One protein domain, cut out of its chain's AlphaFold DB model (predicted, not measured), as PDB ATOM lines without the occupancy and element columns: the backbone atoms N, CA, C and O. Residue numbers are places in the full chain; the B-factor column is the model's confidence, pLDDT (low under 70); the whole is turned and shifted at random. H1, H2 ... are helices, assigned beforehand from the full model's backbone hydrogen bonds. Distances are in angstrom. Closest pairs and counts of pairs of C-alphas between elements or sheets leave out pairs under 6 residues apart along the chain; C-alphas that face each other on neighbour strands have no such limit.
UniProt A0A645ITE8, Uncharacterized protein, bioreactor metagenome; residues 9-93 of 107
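AT A GLANCE: This is residues 9 to 93 of the 107 residues of an uncharacterized protein of bioreactor metagenome (UniProt A0A645ITE8). This is an open, loose frame of helices in two groups: the long helix H2, with short H1 at its beginning and H3 making a corner at its end, and away from them H4 with the short H5. The long stretch of residues 48 to 66 folds back past H3 and leads across to H4. The printed part has 85 residues, 54 of them in five named helices, H1 to H5 in order, with no named strand; the class is all helix. It is only just loose, close to extended, with a radius of gyration of the C-alphas of 17.7 A, and spans 46 by 34 by 22 A.

IN THESE COORDINATES: Find C-alpha 9 at (152.685, 183.582, 232.889), where H1, residues 9 to 13, begins. H2, residues 15 to 34, starts at C-alpha 15, (144.411, 178.109, 233.859), and runs 28.7 A. H3 is residues 36 to 47, 16.3 A, and H4 is residues 67 to 79, 18.3 A. H5, residues 90 to 93, ends at C-alpha 93, (158.146, 174.116, 223.848).

HOW THE PARTS SIT: Look first at Ala 11 and Val 18, the closest C-alphas of H1 and H2, 6.1 A apart; these helices are close but not clearly touching. H2 and H3 are also close but not clearly touching, closest at C-alphas 32 and 39, 5.7 A, at a steep tilt of 65 degrees, opposite ways. H3 and H4 are apart, and so are H2 and H4. H4 and H5 touch, closest at C-alphas 71 and 90, 6.1 A. In H1, H2, H3 and H4 every O i to N i+4 pair is within hydrogen-bond range; H5 is too short for such a pair.

THE WHOLE: The two C-alphas farthest apart, those of Glu 50 and Gly 86, lie 46.7 A from each other. The printed part has no cut; the link from H3 to H4, 19 residues, is long. Residues 12 to 17, of which 15 to 17 belong to H2, stand free. The mean pLDDT of the printed part is 95.4, and no printed residue is under 70.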
ATOM      1  N   LYS A   9     153.186 182.923 231.668       96.69
ATOM      2  CA  LYS A   9     152.685 183.582 232.889       96.69
ATOM      3  C   LYS A   9     151.161 183.649 232.857       96.69
ATOM      4  O   LYS A   9     150.527 183.228 233.817       96.69
ATOM      5  N   PHE A  10     150.587 184.083 231.734       97.75
ATOM      6  CA  PHE A  10     149.135 184.119 231.561       97.75
ATOM      7  C   PHE A  10     148.504 182.738 231.764       97.75
ATOM      8  O   PHE A  10     147.512 182.637 232.479       97.75
ATOM      9  N   ALA A  11     149.094 181.682 231.196       96.50
ATOM     10  CA  ALA A  11     148.562 180.328 231.322       96.50
ATOM     11  C   ALA A  11     148.573 179.797 232.761       96.50
ATOM     12  O   ALA A  11     147.612 179.161 233.187       96.50
ATOM     13  N   ARG A  12     149.622 180.113 233.532       95.06
ATOM     14  CA  ARG A  12     149.699 179.762 234.957       95.06
ATOM     15  C   ARG A  12     148.736 180.574 235.822       95.06
ATOM     16  O   ARG A  12     148.179 180.033 236.770       95.06
ATOM     17  N   GLU A  13     148.541 181.851 235.504       98.31
ATOM     18  CA  GLU A  13     147.660 182.752 236.261       98.31
ATOM     19  C   GLU A  13     146.175 182.573 235.906       98.31
ATOM     20  O   GLU A  13     145.313 182.850 236.734       98.31
ATOM     21  N   ASN A  14     145.863 182.080 234.703       98.31
ATOM     22  CA  ASN A  14     144.497 181.955 234.183       98.31
ATOM     23  C   ASN A  14     144.225 180.548 233.611       98.31
ATOM     24  O   ASN A  14     143.807 180.418 232.456       98.31
ATOM     25  N   PRO A  15     144.438 179.470 234.387       97.00
ATOM     26  CA  PRO A  15     144.411 178.109 233.859       97.00
ATOM     27  C   PRO A  15     143.039 177.710 233.305       97.00
ATOM     28  O   PRO A  15     142.974 176.984 232.317       97.00
ATOM     29  N   GLN A  16     141.939 178.192 233.897       97.81
ATOM     30  CA  GLN A  16     140.594 177.890 233.398       97.81
ATOM     31  C   GLN A  16     140.342 178.530 232.029       97.81
ATOM     32  O   GLN A  16     139.901 177.844 231.116       97.81
ATOM     33  N   ALA A  17     140.711 179.803 231.853       98.12
ATOM     34  CA  ALA A  17     140.556 180.486 230.572       98.12
ATOM     35  C   ALA A  17     141.352 179.785 229.460       98.12
ATOM     36  O   ALA A  17     140.860 179.628 228.344       98.12
ATOM     37  N   VAL A  18     142.561 179.299 229.767       97.69
ATOM     38  CA  VAL A  18     143.347 178.516 228.802       97.69
ATOM     39  C   VAL A  18     142.672 177.184 228.478       97.69
ATOM     40  O   VAL A  18     142.579 176.838 227.303       97.69
ATOM     41  N   ARG A  19     142.147 176.456 229.476       97.31
ATOM     42  CA  ARG A  19     141.382 175.216 229.236       97.31
ATOM     43  C   ARG A  19     140.176 175.459 228.339       97.31
ATOM     44  O   ARG A  19     139.956 174.681 227.414       97.31
ATOM     45  N   ASP A  20     139.425 176.527 228.580       97.88
ATOM     46  CA  ASP A  20     138.226 176.854 227.807       97.88
ATOM     47  C   ASP A  20     138.577 177.137 226.340       97.88
ATOM     48  O   ASP A  20     137.966 176.565 225.434       97.88
ATOM     49  N   VAL A  21     139.620 177.941 226.100       97.12
ATOM     50  CA  VAL A  21     140.109 178.244 224.748       97.12
ATOM     51  C   VAL A  21     140.610 176.983 224.042       97.12
ATOM     52  O   VAL A  21     140.193 176.709 222.917       97.12
ATOM     53  N   VAL A  22     141.453 176.177 224.695       96.12
ATOM     54  CA  VAL A  22     141.978 174.928 224.114       96.12
ATOM     55  C   VAL A  22     140.841 173.955 223.789       96.12
ATOM     56  O   VAL A  22     140.815 173.371 222.708       96.12
ATOM     57  N   THR A  23     139.852 173.833 224.679       96.50
ATOM     58  CA  THR A  23     138.668 172.985 224.466       96.50
ATOM     59  C   THR A  23     137.855 173.447 223.260       96.50
ATOM     60  O   THR A  23     137.424 172.619 222.455       96.50
ATOM     61  N   ALA A  24     137.630 174.756 223.124       97.38
ATOM     62  CA  ALA A  24     136.897 175.319 221.996       97.38
ATOM     63  C   ALA A  24     137.629 175.070 220.669       97.38
ATOM     64  O   ALA A  24     137.003 174.650 219.696       97.38
ATOM     65  N   ILE A  25     138.952 175.254 220.643       95.88
ATOM     66  CA  ILE A  25     139.789 175.024 219.459       95.88
ATOM     67  C   ILE A  25     139.784 173.543 219.053       95.88
ATOM     68  O   ILE A  25     139.621 173.239 217.870       95.88
ATOM     69  N   ALA A  26     139.902 172.616 220.009       95.31
ATOM     70  CA  ALA A  26     139.826 171.177 219.747       95.31
ATOM     71  C   ALA A  26     138.478 170.779 219.128       95.31
ATOM     72  O   ALA A  26     138.432 170.181 218.052       95.31
ATOM     73  N   LYS A  27     137.368 171.211 219.742       96.69
ATOM     74  CA  LYS A  27     136.017 170.956 219.221       96.69
ATOM     75  C   LYS A  27     135.806 171.554 217.831       96.69
ATOM     76  O   LYS A  27     135.226 170.893 216.972       96.69
ATOM     77  N   ALA A  28     136.282 172.777 217.596       95.75
ATOM     78  CA  ALA A  28     136.181 173.429 216.295       95.75
ATOM     79  C   ALA A  28     136.992 172.685 215.223       95.75
ATOM     80  O   ALA A  28     136.480 172.454 214.131       95.75
ATOM     81  N   GLY A  29     138.220 172.256 215.537       94.88
ATOM     82  CA  GLY A  29     139.050 171.463 214.627       94.88
ATOM     83  C   GLY A  29     138.377 170.151 214.221       94.88
ATOM     84  O   GLY A  29     138.262 169.863 213.030       94.88
ATOM     85  N   ASN A  30     137.844 169.413 215.197       95.50
ATOM     86  CA  ASN A  30     137.100 168.179 214.944       95.50
ATOM     87  C   ASN A  30     135.842 168.430 214.100       95.50
ATOM     88  O   ASN A  30     135.546 167.670 213.178       95.50
ATOM     89  N   TRP A  31     135.114 169.517 214.376       96.38
ATOM     90  CA  TRP A  31     133.950 169.897 213.579       96.38
ATOM     91  C   TRP A  31     134.335 170.211 212.130       96.38
ATOM     92  O   TRP A  31     133.656 169.744 211.220       96.38
ATOM     93  N   VAL A  32     135.438 170.928 211.888       95.38
ATOM     94  CA  VAL A  32     135.916 171.205 210.523       95.38
ATOM     95  C   VAL A  32     136.295 169.918 209.790       95.38
ATOM     96  O   VAL A  32     135.927 169.753 208.625       95.38
ATOM     97  N   ASN A  33     136.980 168.991 210.464       94.62
ATOM     98  CA  ASN A  33     137.318 167.691 209.884       94.62
ATOM     99  C   ASN A  33     136.054 166.919 209.457       94.62
ATOM    100  O   ASN A  33     136.046 166.309 208.392       94.62
ATOM    101  N   ALA A  34     134.973 166.994 210.241       96.25
ATOM    102  CA  ALA A  34     133.694 166.351 209.925       96.25
ATOM    103  C   ALA A  34     132.820 167.124 208.910       96.25
ATOM    104  O   ALA A  34     131.960 166.524 208.270       96.25
ATOM    105  N   ASN A  35     133.025 168.437 208.748       96.12
ATOM    106  CA  ASN A  35     132.162 169.336 207.963       96.12
ATOM    107  C   ASN A  35     132.967 170.175 206.954       96.12
ATOM    108  O   ASN A  35     132.749 171.378 206.795       96.12
ATOM    109  N   THR A  36     133.926 169.554 206.264       93.88
ATOM    110  CA  THR A  36     134.960 170.269 205.494       93.88
ATOM    111  C   THR A  36     134.405 171.221 204.432       93.88
ATOM    112  O   THR A  36     134.913 172.329 204.272       93.88
ATOM    113  N   ASP A  37     133.363 170.828 203.694       94.31
ATOM    114  CA  ASP A  37     132.810 171.684 202.635       94.31
ATOM    115  C   ASP A  37     132.049 172.895 203.194       94.31
ATOM    116  O   ASP A  37     132.089 173.967 202.591       94.31
ATOM    117  N   GLU A  38     131.402 172.759 204.355       95.69
ATOM    118  CA  GLU A  38     130.766 173.885 205.044       95.69
ATOM    119  C   GLU A  38     131.819 174.824 205.642       95.69
ATOM    120  O   GLU A  38     131.765 176.032 205.417       95.69
ATOM    121  N   ALA A  39     132.840 174.273 206.304       95.62
ATOM    122  CA  ALA A  39     133.951 175.048 206.849       95.62
ATOM    123  C   ALA A  39     134.629 175.924 205.781       95.62
ATOM    124  O   ALA A  39     134.876 177.108 206.008       95.62
ATOM    125  N   ARG A  40     134.843 175.379 204.574       95.75
ATOM    126  CA  ARG A  40     135.402 176.136 203.443       95.75
ATOM    127  C   ARG A  40     134.535 177.322 203.027       95.75
ATOM    128  O   ARG A  40     135.086 178.337 202.605       95.75
ATOM    129  N   ARG A  41     133.204 177.228 203.143       96.12
ATOM    130  CA  ARG A  41     132.300 178.355 202.846       96.12
ATOM    131  C   ARG A  41     132.474 179.482 203.856       96.12
ATOM    132  O   ARG A  41     132.602 180.625 203.433       96.12
ATOM    133  N   TYR A  42     132.572 179.166 205.148       95.75
ATOM    134  CA  TYR A  42     132.843 180.178 206.173       95.75
ATOM    135  C   TYR A  42     134.193 180.867 205.957       95.75
ATOM    136  O   TYR A  42     134.296 182.085 206.088       95.75
ATOM    137  N   THR A  43     135.226 180.119 205.562       95.06
ATOM    138  CA  THR A  43     136.523 180.706 205.203       95.06
ATOM    139  C   THR A  43     136.427 181.599 203.970       95.06
ATOM    140  O   THR A  43     136.959 182.707 203.992       95.06
ATOM    141  N   ALA A  44     135.729 181.155 202.920       96.69
ATOM    142  CA  ALA A  44     135.510 181.937 201.704       96.69
ATOM    143  C   ALA A  44     134.832 183.282 202.017       96.69
ATOM    144  O   ALA A  44     135.332 184.333 201.621       96.69
ATOM    145  N   GLU A  45     133.747 183.246 202.795       97.31
ATOM    146  CA  GLU A  45     133.018 184.432 203.249       97.31
ATOM    147  C   GLU A  45     133.909 185.353 204.088       97.31
ATOM    148  O   GLU A  45     134.039 186.542 203.796       97.31
ATOM    149  N   ARG A  46     134.596 184.800 205.096       96.38
ATOM    150  CA  ARG A  46     135.429 185.575 206.023       96.38
ATOM    151  C   ARG A  46     136.615 186.257 205.344       96.38
ATOM    152  O   ARG A  46     137.053 187.310 205.821       96.38
ATOM    153  N   LEU A  47     137.163 185.640 204.299       95.69
ATOM    154  CA  LEU A  47     138.302 186.150 203.535       95.69
ATOM    155  C   LEU A  47     137.885 186.934 202.281       95.69
ATOM    156  O   LEU A  47     138.751 187.511 201.630       95.69
ATOM    157  N   GLY A  48     136.591 186.975 201.940       96.69
ATOM    158  CA  GLY A  48     136.098 187.639 200.732       96.69
ATOM    159  C   GLY A  48     136.623 187.009 199.438       96.69
ATOM    160  O   GLY A  48     136.874 187.716 198.466       96.69
ATOM    161  N   MET A  49     136.829 185.691 199.432       95.94
ATOM    162  CA  MET A  49     137.397 184.959 198.298       95.94
ATOM    163  C   MET A  49     136.406 183.954 197.717       95.94
ATOM    164  O   MET A  49     135.532 183.442 198.413       95.94
ATOM    165  N   GLU A  50     136.555 183.623 196.435       97.31
ATOM    166  CA  GLU A  50     135.713 182.589 195.838       97.31
ATOM    167  C   GLU A  50     136.033 181.201 196.414       97.31
ATOM    168  O   GLU A  50     137.197 180.822 196.554       97.31
ATOM    169  N   LEU A  51     134.995 180.394 196.660       96.19
ATOM    170  CA  LEU A  51     135.115 179.059 197.264       96.19
ATOM    171  C   LEU A  51     136.087 178.130 196.514       96.19
ATOM    172  O   LEU A  51     136.758 177.307 197.137       96.19
ATOM    173  N   ARG A  52     136.197 178.266 195.185       95.62
ATOM    174  CA  ARG A  52     137.124 177.466 194.363       95.62
ATOM    175  C   ARG A  52     138.599 177.685 194.719       95.62
ATOM    176  O   ARG A  52     139.418 176.836 194.395       95.62
ATOM    177  N   HIS A  53     138.925 178.801 195.370       95.75
ATOM    178  CA  HIS A  53     140.278 179.142 195.807       95.75
ATOM    179  C   HIS A  53     140.552 178.742 197.264       95.75
ATOM    180  O   HIS A  53     141.675 178.891 197.731       95.75
ATOM    181  N   VAL A  54     139.547 178.239 197.991       94.00
ATOM    182  CA  VAL A  54     139.722 177.728 199.356       94.00
ATOM    183  C   VAL A  54     140.004 176.235 199.280       94.00
ATOM    184  O   VAL A  54     139.121 175.459 198.909       94.00
ATOM    185  N   GLU A  55     141.212 175.813 199.636       89.00
ATOM    186  CA  GLU A  55     141.574 174.394 199.680       89.00
ATOM    187  C   GLU A  55     140.923 173.657 200.860       89.00
ATOM    188  O   GLU A  55     140.382 174.259 201.789       89.00
ATOM    189  N   ARG A  56     140.954 172.323 200.814       83.38
ATOM    190  CA  ARG A  56     140.598 171.497 201.971       83.38
ATOM    191  C   ARG A  56     141.764 171.490 202.951       83.38
ATOM    192  O   ARG A  56     142.906 171.291 202.557       83.38
ATOM    193  N   TYR A  57     141.452 171.656 204.226       83.25
ATOM    194  CA  TYR A  57     142.412 171.566 205.317       83.25
ATOM    195  C   TYR A  57     141.868 170.627 206.389       83.25
ATOM    196  O   TYR A  57     140.655 170.500 206.563       83.25
ATOM    197  N   ALA A  58     142.787 169.960 207.079       87.38
ATOM    198  CA  ALA A  58     142.488 169.071 208.187       87.38
ATOM    199  C   ALA A  58     143.295 169.491 209.412       87.38
ATOM    200  O   ALA A  58     144.448 169.935 209.319       87.38
ATOM    201  N   TYR A  59     142.673 169.338 210.567       91.19
ATOM    202  CA  TYR A  59     143.285 169.555 211.862       91.19
ATOM    203  C   TYR A  59     143.716 168.234 212.486       91.19
ATOM    204  O   TYR A  59     143.200 167.175 212.140       91.19
ATOM    205  N   VAL A  60     144.675 168.316 213.406       91.25
ATOM    206  CA  VAL A  60     145.075 167.169 214.226       91.25
ATOM    207  C   VAL A  60     143.914 166.822 215.152       91.25
ATOM    208  O   VAL A  60     143.312 167.735 215.725       91.25
ATOM    209  N   ASP A  61     143.632 165.529 215.296       91.69
ATOM    210  CA  ASP A  61     142.571 165.028 216.166       91.69
ATOM    211  C   ASP A  61     142.713 165.600 217.577       91.69
ATOM    212  O   ASP A  61     143.796 165.595 218.173       91.69
ATOM    213  N   ASP A  62     141.613 166.177 218.066       94.62
ATOM    214  CA  ASP A  62     141.506 166.804 219.384       94.62
ATOM    215  C   ASP A  62     142.547 167.904 219.671       94.62
ATOM    216  O   ASP A  62     142.679 168.367 220.806       94.62
ATOM    217  N   GLN A  63     143.290 168.349 218.650       93.38
ATOM    218  CA  GLN A  63     144.427 169.267 218.769       93.38
ATOM    219  C   GLN A  63     145.455 168.800 219.810       93.38
ATOM    220  O   GLN A  63     146.102 169.613 220.476       93.38
ATOM    221  N   VAL A  64     145.593 167.483 219.983       93.81
ATOM    222  CA  VAL A  64     146.592 166.911 220.884       93.81
ATOM    223  C   VAL A  64     147.962 167.047 220.234       93.81
ATOM    224  O   VAL A  64     148.206 166.565 219.127       93.81
ATOM    225  N   ILE A  65     148.872 167.732 220.925       91.94
ATOM    226  CA  ILE A  65     150.232 167.934 220.432       91.94
ATOM    227  C   ILE A  65     151.013 166.625 220.568       91.94
ATOM    228  O   ILE A  65     151.003 166.010 221.636       91.94
ATOM    229  N   THR A  66     151.714 166.235 219.501       91.56
ATOM    230  CA  THR A  66     152.647 165.101 219.475       91.56
ATOM    231  C   THR A  66     154.090 165.593 219.379       91.56
ATOM    232  O   THR A  66     154.375 166.652 218.819       91.56
ATOM    233  N   GLU A  67     155.016 164.827 219.945       92.94
ATOM    234  CA  GLU A  67     156.424 165.226 220.069       92.94
ATOM    235  C   GLU A  67     157.267 165.103 218.792       92.94
ATOM    236  O   GLU A  67     158.101 165.987 218.577       92.94
ATOM    237  N   PRO A  68     157.085 164.091 217.913       93.88
ATOM    238  CA  PRO A  68     157.984 163.897 216.773       93.88
ATOM    239  C   PRO A  68     158.119 165.116 215.842       93.88
ATOM    240  O   PRO A  68     159.246 165.444 215.468       93.88
ATOM    241  N   PRO A  69     157.038 165.853 215.502       91.94
ATOM    242  CA  PRO A  69     157.166 167.074 214.708       91.94
ATOM    243  C   PRO A  69     157.977 168.171 215.405       91.94
ATOM    244  O   PRO A  69     158.688 168.912 214.736       91.94
ATOM    245  N   ILE A  70     157.881 168.289 216.733       94.12
ATOM    246  CA  ILE A  70     158.622 169.293 217.508       94.12
ATOM    247  C   ILE A  70     160.106 168.930 217.539       94.12
ATOM    248  O   ILE A  70     160.940 169.789 217.254       94.12
ATOM    249  N   GLN A  71     160.430 167.663 217.822       96.38
ATOM    250  CA  GLN A  71     161.813 167.185 217.838       96.38
ATOM    251  C   GLN A  71     162.495 167.411 216.485       96.38
ATOM    252  O   GLN A  71     163.602 167.934 216.447       96.38
ATOM    253  N   TYR A  72     161.799 167.132 215.378       96.50
ATOM    254  CA  TYR A  72     162.317 167.397 214.035       96.50
ATOM    255  C   TYR A  72     162.791 168.849 213.858       96.50
ATOM    256  O   TYR A  72     163.874 169.088 213.322       96.50
ATOM    257  N   TYR A  73     162.007 169.831 214.318       96.00
ATOM    258  CA  TYR A  73     162.397 171.238 214.212       96.00
ATOM    259  C   TYR A  73     163.531 171.612 215.171       96.00
ATOM    260  O   TYR A  73     164.385 172.408 214.785       96.00
ATOM    261  N   ILE A  74     163.574 171.035 216.377       97.38
ATOM    262  CA  ILE A  74     164.711 171.201 217.297       97.38
ATOM    263  C   ILE A  74     165.998 170.711 216.619       97.38
ATOM    264  O   ILE A  74     166.952 171.481 216.517       97.38
ATOM    265  N   ASP A  75     165.990 169.504 216.052       97.69
ATOM    266  CA  ASP A  75     167.150 168.901 215.381       97.69
ATOM    267  C   ASP A  75     167.623 169.733 214.180       97.69
ATOM    268  O   ASP A  75     168.825 169.920 213.965       97.69
ATOM    269  N   VAL A  76     166.687 170.260 213.379       98.00
ATOM    270  CA  VAL A  76     167.012 171.155 212.257       98.00
ATOM    271  C   VAL A  76     167.692 172.426 212.765       98.00
ATOM    272  O   VAL A  76     168.726 172.817 212.222       98.00
ATOM    273  N   LEU A  77     167.159 173.052 213.816       98.00
ATOM    274  CA  LEU A  77     167.713 174.288 214.370       98.00
ATOM    275  C   LEU A  77     169.081 174.074 215.031       98.00
ATOM    276  O   LEU A  77     169.944 174.949 214.927       98.00
ATOM    277  N   GLU A  78     169.311 172.927 215.672       97.94
ATOM    278  CA  GLU A  78     170.630 172.543 216.187       97.94
ATOM    279  C   GLU A  78     171.637 172.343 215.052       97.94
ATOM    280  O   GLU A  78     172.726 172.920 215.077       97.94
ATOM    281  N   ARG A  79     171.256 171.593 214.011       98.06
ATOM    282  CA  ARG A  79     172.106 171.341 212.837       98.06
ATOM    283  C   ARG A  79     172.486 172.626 212.101       98.06
ATOM    284  O   ARG A  79     173.596 172.734 211.592       98.06
ATOM    285  N   GLU A  80     171.581 173.598 212.044       98.19
ATOM    286  CA  GLU A  80     171.820 174.907 211.425       98.19
ATOM    287  C   GLU A  80     172.555 175.900 212.344       98.19
ATOM    288  O   GLU A  80     172.777 177.054 211.967       98.19
ATOM    289  N   GLY A  81     172.921 175.486 213.562       97.44
ATOM    290  CA  GLY A  81     173.594 176.337 214.545       97.44
ATOM    291  C   GLY A  81     172.722 177.484 215.069       97.44
ATOM    292  O   GLY A  81     173.239 178.462 215.609       97.44
ATOM    293  N   LYS A  82     171.396 177.397 214.895       98.06
ATOM    294  CA  LYS A  82     170.411 178.351 215.434       98.06
ATOM    295  C   LYS A  82     170.059 178.045 216.883       98.06
ATOM    296  O   LYS A  82     169.680 178.950 217.625       98.06
ATOM    297  N   LEU A  83     170.213 176.786 217.281       97.62
ATOM    298  CA  LEU A  83     170.068 176.316 218.646       97.62
ATOM    299  C   LEU A  83     171.390 175.711 219.129       97.62
ATOM    300  O   LEU A  83     172.085 175.038 218.372       97.62
ATOM    301  N   GLN A  84     171.743 175.950 220.392       97.50
ATOM    302  CA  GLN A  84     172.851 175.222 221.012       97.50
ATOM    303  C   GLN A  84     172.403 173.777 221.269       97.50
ATOM    304  O   GLN A  84     171.334 173.616 221.864       97.50
ATOM    305  N   PRO A  85     173.194 172.759 220.884       96.75
ATOM    306  CA  PRO A  85     172.821 171.363 221.080       96.75
ATOM    307  C   PRO A  85     172.423 171.044 222.523       96.75
ATOM    308  O   PRO A  85     173.139 171.399 223.462       96.75
ATOM    309  N   GLY A  86     171.272 170.394 222.697       95.38
ATOM    310  CA  GLY A  86     170.735 169.972 223.990       95.38
ATOM    311  C   GLY A  86     170.176 171.099 224.864       95.38
ATOM    312  O   GLY A  86     169.799 170.846 226.006       95.38
ATOM    313  N   LYS A  87     170.117 172.344 224.372       97.19
ATOM    314  CA  LYS A  87     169.637 173.492 225.161       97.19
ATOM    315  C   LYS A  87     168.116 173.551 225.303       97.19
ATOM    316  O   LYS A  87     167.634 174.161 226.253       97.19
ATOM    317  N   VAL A  88     167.377 172.997 224.345       97.38
ATOM    318  CA  VAL A  88     165.911 172.995 224.340       97.38
ATOM    319  C   VAL A  88     165.432 171.566 224.169       97.38
ATOM    320  O   VAL A  88     165.767 170.912 223.187       97.38
ATOM    321  N   ALA A  89     164.636 171.097 225.120       96.38
ATOM    322  CA  ALA A  89     163.917 169.841 225.032       96.38
ATOM    323  C   ALA A  89     162.494 170.078 224.512       96.38
ATOM    324  O   ALA A  89     161.920 171.156 224.662       96.38
ATOM    325  N   VAL A  90     161.870 169.034 223.964       94.88
ATOM    326  CA  VAL A  90     160.478 169.087 223.477       94.88
ATOM    327  C   VAL A  90     159.532 169.641 224.555       94.88
ATOM    328  O   VAL A  90     158.704 170.505 224.269       94.88
ATOM    329  N   LYS A  91     159.698 169.218 225.815       93.81
ATOM    330  CA  LYS A  91     158.868 169.652 226.955       93.81
ATOM    331  C   LYS A  91     159.012 171.134 227.323       93.81
ATOM    332  O   LYS A  91     158.152 171.648 228.030       93.81
ATOM    333  N   ASP A  92     160.035 171.826 226.824       93.50
ATOM    334  CA  ASP A  92     160.185 173.274 227.012       93.50
ATOM    335  C   ASP A  92     159.294 174.080 226.051       93.50
ATOM    336  O   ASP A  92     159.054 175.268 226.264       93.50
ATOM    337  N   VAL A  93     158.813 173.444 224.975       92.06
ATOM    338  CA  VAL A  93     158.146 174.116 223.848       92.06
ATOM    339  C   VAL A  93     156.627 173.946 223.884       92.06
ATOM    340  O   VAL A  93     155.905 174.804 223.373       92.06
TER     341      VAL A  93